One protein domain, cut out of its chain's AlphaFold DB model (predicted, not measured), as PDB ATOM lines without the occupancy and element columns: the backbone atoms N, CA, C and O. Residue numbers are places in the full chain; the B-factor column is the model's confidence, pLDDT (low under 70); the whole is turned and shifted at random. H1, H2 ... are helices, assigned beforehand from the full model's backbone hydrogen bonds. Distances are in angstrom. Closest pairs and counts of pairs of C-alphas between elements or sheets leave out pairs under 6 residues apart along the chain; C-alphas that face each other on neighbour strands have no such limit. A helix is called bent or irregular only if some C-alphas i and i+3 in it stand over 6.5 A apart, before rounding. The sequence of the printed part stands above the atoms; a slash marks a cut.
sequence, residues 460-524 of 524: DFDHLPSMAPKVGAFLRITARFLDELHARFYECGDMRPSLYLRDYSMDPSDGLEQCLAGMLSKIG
ATOM      1  N   ASP A 460     286.661 264.781 253.776       94.38
ATOM      2  CA  ASP A 460     286.654 265.891 252.830       94.38
ATOM      3  C   ASP A 460     285.428 266.793 253.032       94.38
ATOM      4  O   ASP A 460     284.281 266.374 252.856       94.38
ATOM      5  N   PHE A 461     285.688 268.048 253.403       92.62
ATOM      6  CA  PHE A 461     284.659 269.058 253.632       92.62
ATOM      7  C   PHE A 461     283.872 269.381 252.356       92.62
ATOM      8  O   PHE A 461     282.651 269.522 252.421       92.62
ATOM      9  N   ASP A 462     284.531 269.410 251.195       94.31
ATOM     10  CA  ASP A 462     283.889 269.760 249.921       94.31
ATOM     11  C   ASP A 462     282.875 268.689 249.488       94.31
ATOM     12  O   ASP A 462     281.905 268.961 248.778       94.31
ATOM     13  N   HIS A 463     283.054 267.456 249.967       91.81
ATOM     14  CA  HIS A 463     282.153 266.340 249.693       91.81
ATOM     15  C   HIS A 463     280.984 266.249 250.680       91.81
ATOM     16  O   HIS A 463     280.004 265.548 250.400       91.81
ATOM     17  N   LEU A 464     281.047 266.952 251.816       91.38
ATOM     18  CA  LEU A 464     280.036 266.871 252.868       91.38
ATOM     19  C   LEU A 464     278.620 267.233 252.370       91.38
ATOM     20  O   LEU A 464     277.709 266.442 252.633       91.38
ATOM     21  N   PRO A 465     278.398 268.316 251.592       90.94
ATOM     22  CA  PRO A 465     277.064 268.654 251.081       90.94
ATOM     23  C   PRO A 465     276.475 267.590 250.143       90.94
ATOM     24  O   PRO A 465     275.265 267.383 250.120       90.94
ATOM     25  N   SER A 466     277.321 266.877 249.392       91.62
ATOM     26  CA  SER A 466     276.901 265.790 248.491       91.62
ATOM     27  C   SER A 466     276.612 264.483 249.243       91.62
ATOM     28  O   SER A 466     275.741 263.699 248.851       91.62
ATOM     29  N   MET A 467     277.337 264.235 250.337       91.56
ATOM     30  CA  MET A 467     277.228 263.008 251.126       91.56
ATOM     31  C   MET A 467     276.121 263.059 252.179       91.56
ATOM     32  O   MET A 467     275.429 262.057 252.367       91.56
ATOM     33  N   ALA A 468     275.908 264.200 252.835       89.81
ATOM     34  CA  ALA A 468     274.937 264.321 253.923       89.81
ATOM     35  C   ALA A 468     273.505 263.890 253.523       89.81
ATOM     36  O   ALA A 468     272.901 263.109 254.268       89.81
ATOM     37  N   PRO A 469     272.966 264.253 252.338       90.19
ATOM     38  CA  PRO A 469     271.652 263.776 251.902       90.19
ATOM     39  C   PRO A 469     271.597 262.256 251.708       90.19
ATOM     40  O   PRO A 469     270.584 261.632 252.026       90.19
ATOM     41  N   LYS A 470     272.686 261.644 251.220       92.06
ATOM     42  CA  LYS A 470     272.781 260.192 251.001       92.06
ATOM     43  C   LYS A 470     272.787 259.440 252.324       92.06
ATOM     44  O   LYS A 470     272.047 258.473 252.474       92.06
ATOM     45  N   VAL A 471     273.559 259.922 253.298       90.62
ATOM     46  CA  VAL A 471     273.569 259.351 254.651       90.62
ATOM     47  C   VAL A 471     272.194 259.502 255.301       90.62
ATOM     48  O   VAL A 471     271.654 258.533 255.827       90.62
ATOM     49  N   GLY A 472     271.574 260.680 255.204       90.25
ATOM     50  CA  GLY A 472     270.226 260.898 255.729       90.25
ATOM     51  C   GLY A 472     269.167 260.016 255.056       90.25
ATOM     52  O   GLY A 472     268.228 259.561 255.709       90.25
ATOM     53  N   ALA A 473     269.289 259.744 253.754       89.38
ATOM     54  CA  ALA A 473     268.428 258.791 253.055       89.38
ATOM     55  C   ALA A 473     268.660 257.354 253.543       89.38
ATOM     56  O   ALA A 473     267.692 256.660 253.847       89.38
ATOM     57  N   PHE A 474     269.921 256.940 253.681       90.12
ATOM     58  CA  PHE A 474     270.289 255.630 254.211       90.12
ATOM     59  C   PHE A 474     269.730 255.411 255.622       90.12
ATOM     60  O   PHE A 474     269.040 254.424 255.850       90.12
ATOM     61  N   LEU A 475     269.935 256.354 256.548       90.38
ATOM     62  CA  LEU A 475     269.421 256.252 257.919       90.38
ATOM     63  C   LEU A 475     267.893 256.142 257.954       90.38
ATOM     64  O   LEU A 475     267.357 255.317 258.688       90.38
ATOM     65  N   ARG A 476     267.184 256.926 257.131       90.44
ATOM     66  CA  ARG A 476     265.718 256.848 257.026       90.44
ATOM     67  C   ARG A 476     265.246 255.489 256.515       90.44
ATOM     68  O   ARG A 476     264.304 254.933 257.074       90.44
ATOM     69  N   ILE A 477     265.888 254.966 255.470       90.44
ATOM     70  CA  ILE A 477     265.552 253.661 254.886       90.44
ATOM     71  C   ILE A 477     265.822 252.548 255.899       90.44
ATOM     72  O   ILE A 477     264.930 251.754 256.174       90.44
ATOM     73  N   THR A 478     267.012 252.525 256.495       90.69
ATOM     74  CA  THR A 478     267.413 251.492 257.452       90.69
ATOM     75  C   THR A 478     266.537 251.513 258.701       90.69
ATOM     76  O   THR A 478     266.068 250.462 259.122       90.69
ATOM     77  N   ALA A 479     266.240 252.689 259.264       92.31
ATOM     78  CA  ALA A 479     265.362 252.797 260.429       92.31
ATOM     79  C   ALA A 479     263.943 252.286 260.128       92.31
ATOM     80  O   ALA A 479     263.398 251.504 260.901       92.31
ATOM     81  N   ARG A 480     263.367 252.665 258.978       92.75
ATOM     82  CA  ARG A 480     262.044 252.184 258.560       92.75
ATOM     83  C   ARG A 480     262.037 250.678 258.313       92.75
ATOM     84  O   ARG A 480     261.113 249.999 258.745       92.75
ATOM     85  N   PHE A 481     263.063 250.162 257.645       92.94
ATOM     86  CA  PHE A 481     263.217 248.730 257.411       92.94
ATOM     87  C   PHE A 481     263.275 247.953 258.731       92.94
ATOM     88  O   PHE A 481     262.563 246.964 258.884       92.94
ATOM     89  N   LEU A 482     264.073 248.415 259.699       93.06
ATOM     90  CA  LEU A 482     264.164 247.790 261.018       93.06
ATOM     91  C   LEU A 482     262.831 247.843 261.772       93.06
ATOM     92  O   LEU A 482     262.456 246.853 262.392       93.06
ATOM     93  N   ASP A 483     262.095 248.950 261.687       94.38
ATOM     94  CA  ASP A 483     260.771 249.075 262.304       94.38
ATOM     95  C   ASP A 483     259.744 248.125 261.673       94.38
ATOM     96  O   ASP A 483     258.992 247.462 262.389       94.38
ATOM     97  N   GLU A 484     259.722 248.014 260.342       93.69
ATOM     98  CA  GLU A 484     258.843 247.084 259.624       93.69
ATOM     99  C   GLU A 484     259.209 245.624 259.922       93.69
ATOM    100  O   GLU A 484     258.326 244.785 260.120       93.69
ATOM    101  N   LEU A 485     260.504 245.314 259.994       91.50
ATOM    102  CA  LEU A 485     261.005 243.996 260.373       91.50
ATOM    103  C   LEU A 485     260.585 243.650 261.808       91.50
ATOM    104  O   LEU A 485     260.057 242.567 262.058       91.50
ATOM    105  N   HIS A 486     260.760 244.591 262.735       94.12
ATOM    106  CA  HIS A 486     260.362 244.435 264.127       94.12
ATOM    107  C   HIS A 486     258.854 244.192 264.257       94.12
ATOM    108  O   HIS A 486     258.446 243.240 264.920       94.12
ATOM    109  N   ALA A 487     258.029 244.974 263.553       93.69
ATOM    110  CA  ALA A 487     256.574 244.817 263.540       93.69
ATOM    111  C   ALA A 487     256.110 243.460 262.977       93.69
ATOM    112  O   ALA A 487     255.042 242.972 263.338       93.69
ATOM    113  N   ARG A 488     256.901 242.820 262.103       92.56
ATOM    114  CA  ARG A 488     256.611 241.459 261.614       92.56
ATOM    115  C   ARG A 488     256.937 240.375 262.640       92.56
ATOM    116  O   ARG A 488     256.275 239.341 262.651       92.56
ATOM    117  N   PHE A 489     257.955 240.581 263.475       92.69
ATOM    118  CA  PHE A 489     258.405 239.589 264.460       92.69
ATOM    119  C   PHE A 489     257.737 239.714 265.829       92.69
ATOM    120  O   PHE A 489     257.725 238.742 266.600       92.69
ATOM    121  N   TYR A 490     257.207 240.892 266.148       91.81
ATOM    122  CA  TYR A 490     256.618 241.206 267.439       91.81
ATOM    123  C   TYR A 490     255.282 241.921 267.260       91.81
ATOM    124  O   TYR A 490     255.181 242.900 266.534       91.81
ATOM    125  N   GLU A 491     254.273 241.482 268.011       88.81
ATOM    126  CA  GLU A 491     252.969 242.159 268.109       88.81
ATOM    127  C   GLU A 491     253.017 243.397 269.032       88.81
ATOM    128  O   GLU A 491     252.004 244.046 269.278       88.81
ATOM    129  N   CYS A 492     254.197 243.731 269.565       79.12
ATOM    130  CA  CYS A 492     254.407 244.908 270.397       79.12
ATOM    131  C   CYS A 492     254.476 246.156 269.509       79.12
ATOM    132  O   CYS A 492     255.477 246.385 268.833       79.12
ATOM    133  N   GLY A 493     253.409 246.960 269.512       76.50
ATOM    134  CA  GLY A 493     253.361 248.235 268.792       76.50
ATOM    135  C   GLY A 493     254.165 249.363 269.452       76.50
ATOM    136  O   GLY A 493     254.468 250.353 268.783       76.50
ATOM    137  N   ASP A 494     254.517 249.201 270.731       84.12
ATOM    138  CA  ASP A 494     255.067 250.276 271.564       84.12
ATOM    139  C   ASP A 494     256.578 250.462 271.383       84.12
ATOM    140  O   ASP A 494     257.079 251.579 271.484       84.12
ATOM    141  N   MET A 495     257.312 249.387 271.077       84.44
ATOM    142  CA  MET A 495     258.766 249.440 270.907       84.44
ATOM    143  C   MET A 495     259.145 249.338 269.434       84.44
ATOM    144  O   MET A 495     258.702 248.439 268.721       84.44
ATOM    145  N   ARG A 496     259.995 250.261 268.983       91.88
ATOM    146  CA  ARG A 496     260.522 250.313 267.617       91.88
ATOM    147  C   ARG A 496     262.030 250.542 267.658       91.88
ATOM    148  O   ARG A 496     262.469 251.398 268.425       91.88
ATOM    149  N   PRO A 497     262.830 249.837 266.842       91.56
ATOM    150  CA  PRO A 497     264.261 250.097 266.711       91.56
ATOM    151  C   PRO A 497     264.601 251.577 266.491       91.56
ATOM    152  O   PRO A 497     265.563 252.079 267.067       91.56
ATOM    153  N   SER A 498     263.785 252.306 265.723       92.00
ATOM    154  CA  SER A 498     263.992 253.738 265.491       92.00
ATOM    155  C   SER A 498     263.847 254.618 266.736       92.00
ATOM    156  O   SER A 498     264.406 255.715 266.747       92.00
ATOM    157  N   LEU A 499     263.154 254.164 267.790       91.12
ATOM    158  CA  LEU A 499     263.053 254.904 269.053       91.12
ATOM    159  C   LEU A 499     264.401 254.959 269.771       91.12
ATOM    160  O   LEU A 499     264.785 256.036 270.208       91.12
ATOM    161  N   TYR A 500     265.172 253.868 269.777       89.69
ATOM    162  CA  TYR A 500     266.526 253.854 270.352       89.69
ATOM    163  C   TYR A 500     267.493 254.804 269.631       89.69
ATOM    164  O   TYR A 500     268.470 255.259 270.213       89.69
ATOM    165  N   LEU A 501     267.229 255.117 268.357       85.50
ATOM    166  CA  LEU A 501     268.029 256.074 267.582       85.50
ATOM    167  C   LEU A 501     267.615 257.533 267.819       85.50
ATOM    168  O   LEU A 501     268.373 258.441 267.482       85.50
ATOM    169  N   ARG A 502     266.400 257.772 268.325       86.88
ATOM    170  CA  ARG A 502     265.830 259.116 268.520       86.88
ATOM    171  C   ARG A 502     265.853 259.558 269.976       86.88
ATOM    172  O   ARG A 502     265.981 260.750 270.238       86.88
ATOM    173  N   ASP A 503     265.691 258.618 270.897       86.19
ATOM    174  CA  ASP A 503     265.607 258.882 272.321       86.19
ATOM    175  C   ASP A 503     266.971 258.681 272.984       86.19
ATOM    176  O   ASP A 503     267.370 257.567 273.310       86.19
ATOM    177  N   TYR A 504     267.673 259.791 273.214       76.25
ATOM    178  CA  TYR A 504     268.952 259.813 273.927       76.25
ATOM    179  C   TYR A 504     268.843 259.388 275.399       76.25
ATOM    180  O   TYR A 504     269.870 259.228 276.055       76.25
ATOM    181  N   SER A 505     267.627 259.255 275.944       82.62
ATOM    182  CA  SER A 505     267.432 258.730 277.298       82.62
ATOM    183  C   SER A 505     267.558 257.208 277.364       82.62
ATOM    184  O   SER A 505     267.812 256.667 278.442       82.62
ATOM    185  N   MET A 506     267.414 256.520 276.228       80.25
ATOM    186  CA  MET A 506     267.653 255.087 276.133       80.25
ATOM    187  C   MET A 506     269.121 254.832 275.832       80.25
ATOM    188  O   MET A 506     269.690 255.459 274.944       80.25
ATOM    189  N   ASP A 507     269.727 253.892 276.556       78.75
ATOM    190  CA  ASP A 507     271.084 253.451 276.258       78.75
ATOM    191  C   ASP A 507     271.084 252.716 274.903       78.75
ATOM    192  O   ASP A 507     270.499 251.627 274.794       78.75
ATOM    193  N   PRO A 508     271.690 253.299 273.850       72.69
ATOM    194  CA  PRO A 508     271.681 252.690 272.530       72.69
ATOM    195  C   PRO A 508     272.541 251.422 272.489       72.69
ATOM    196  O   PRO A 508     272.307 250.585 271.618       72.69
ATOM    197  N   SER A 509     273.500 251.265 273.412       75.75
ATOM    198  CA  SER A 509     274.393 250.102 273.485       75.75
ATOM    199  C   SER A 509     273.598 248.844 273.811       75.75
ATOM    200  O   SER A 509     273.615 247.875 273.059       75.75
ATOM    201  N   ASP A 510     272.829 248.892 274.897       78.94
ATOM    202  CA  ASP A 510     272.226 247.687 275.455       78.94
ATOM    203  C   ASP A 510     270.842 247.408 274.858       78.94
ATOM    204  O   ASP A 510     270.510 246.262 274.550       78.94
ATOM    205  N   GLY A 511     270.021 248.444 274.657       87.00
ATOM    206  CA  GLY A 511     268.633 248.271 274.224       87.00
ATOM    207  C   GLY A 511     268.499 247.870 272.755       87.00
ATOM    208  O   GLY A 511     267.753 246.945 272.414       87.00
ATOM    209  N   LEU A 512     269.243 248.545 271.872       89.50
ATOM    210  CA  LEU A 512     269.176 248.273 270.438       89.50
ATOM    211  C   LEU A 512     269.826 246.928 270.102       89.50
ATOM    212  O   LEU A 512     269.231 246.157 269.351       89.50
ATOM    213  N   GLU A 513     270.992 246.609 270.675       89.25
ATOM    214  CA  GLU A 513     271.668 245.330 270.420       89.25
ATOM    215  C   GLU A 513     270.797 244.146 270.849       89.25
ATOM    216  O   GLU A 513     270.608 243.211 270.068       89.25
ATOM    217  N   GLN A 514     270.174 244.208 272.030       89.62
ATOM    218  CA  GLN A 514     269.255 243.164 272.496       89.62
ATOM    219  C   GLN A 514     268.026 243.025 271.592       89.62
ATOM    220  O   GLN A 514     267.607 241.907 271.279       89.62
ATOM    221  N   CYS A 515     267.462 244.144 271.129       90.50
ATOM    222  CA  CYS A 515     266.340 244.142 270.193       90.50
ATOM    223  C   CYS A 515     266.716 243.476 268.856       90.50
ATOM    224  O   CYS A 515     266.007 242.588 268.371       90.50
ATOM    225  N   LEU A 516     267.870 243.848 268.289       90.94
ATOM    226  CA  LEU A 516     268.394 243.267 267.051       90.94
ATOM    227  C   LEU A 516     268.725 241.776 267.223       90.94
ATOM    228  O   LEU A 516     268.347 240.968 266.373       90.94
ATOM    229  N   ALA A 517     269.365 241.390 268.328       90.62
ATOM    230  CA  ALA A 517     269.666 239.998 268.657       90.62
ATOM    231  C   ALA A 517     268.384 239.162 268.811       90.62
ATOM    232  O   ALA A 517     268.302 238.041 268.307       90.62
ATOM    233  N   GLY A 518     267.349 239.731 269.435       90.50
ATOM    234  CA  GLY A 518     266.028 239.121 269.522       90.50
ATOM    235  C   GLY A 518     265.409 238.894 268.142       90.50
ATOM    236  O   GLY A 518     264.933 237.794 267.863       90.50
ATOM    237  N   MET A 519     265.443 239.895 267.252       91.19
ATOM    238  CA  MET A 519     264.968 239.731 265.870       91.19
ATOM    239  C   MET A 519     265.737 238.636 265.126       91.19
ATOM    240  O   MET A 519     265.116 237.774 264.508       91.19
ATOM    241  N   LEU A 520     267.068 238.616 265.239       89.56
ATOM    242  CA  LEU A 520     267.908 237.575 264.640       89.56
ATOM    243  C   LEU A 520     267.538 236.172 265.122       89.56
ATOM    244  O   LEU A 520     267.457 235.251 264.313       89.56
ATOM    245  N   SER A 521     267.270 236.015 266.421       92.25
ATOM    246  CA  SER A 521     266.900 234.722 267.009       92.25
ATOM    247  C   SER A 521     265.589 234.148 266.463       92.25
ATOM    248  O   SER A 521     265.367 232.948 266.577       92.25
ATOM    249  N   LYS A 522     264.730 234.987 265.865       90.12
ATOM    250  CA  LYS A 522     263.476 234.566 265.226       90.12
ATOM    251  C   LYS A 522     263.595 234.319 263.720       90.12
ATOM    252  O   LYS A 522     262.651 233.798 263.131       90.12
ATOM    253  N   ILE A 523     264.697 234.741 263.096       84.00
ATOM    254  CA  ILE A 523     264.940 234.566 261.654       84.00
ATOM    255  C   ILE A 523     265.519 233.175 261.348       84.00
ATOM    256  O   ILE A 523     265.284 232.657 260.256       84.00
ATOM    257  N   GLY A 524     266.274 232.590 262.285       68.62
ATOM    258  CA  GLY A 524     266.788 231.216 262.198       68.62
ATOM    259  C   GLY A 524     265.788 230.194 262.709       68.62
ATOM    260  O   GLY A 524     265.729 229.103 262.099       68.62
TER     261      GLY A 524
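This is residues 460 to 524 of the 524 residues of an uncharacterized protein of Clavispora lusitaniae (strain ATCC 42720) (UniProt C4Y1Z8). One long helix, H1, makes the longest axis, and the short helix H2 and the longer H3 fold back beside its second half as a helical hairpin. The first part of H1, residues 464 to 474, sticks out as an arm together with residues 460 to 463. The printed part has 65 residues with three named helices, H1, H2 and H3 in that order, and no named strand; the class is all helix. It is loose, with a radius of gyration of the C-alphas of 14.3 A, and elongated, spanning 44 by 25 by 20 A.

H1, residues 464 to 489, touches H2, residues 497 to 502, with its residues 479 to 486 alone; the closest C-alphas, of Ala 479 and Ser 498, are 5.3 A apart. The two form a helical hairpin at a steep tilt of 41 degrees, opposite ways. H2 and H3, residues 508 to 523, form another, at a shallow tilt of 15 degrees, opposite ways; their closest C-alphas, of Tyr 500 and Pro 508, are 5.7 A apart. H1 and H3 only just touch, with 3 pairs of C-alphas within 8 A, the closest Phe 489 and Met 519 at 6.7 A. O i to N i+4 pairs are within hydrogen-bond range in 20 of 22 in H1, 1 of 2 in H2 and 10 of 12 in H3.

H1 runs 36.7 A from C-alpha 464 at (280.036, 266.871, 252.868); it is only just irregular, with C-alphas 466 and 469 6.6 A apart. H2 is 9.3 A long. H3 is 22.2 A long and ends at C-alpha 523 at (264.940, 234.566, 261.654).

The C-alphas farthest apart, of Asp 462 and Glu 491, are 45.3 A apart. The printed part has no cut and no long link. Residue 524, the chain's last, is under 70 in pLDDT.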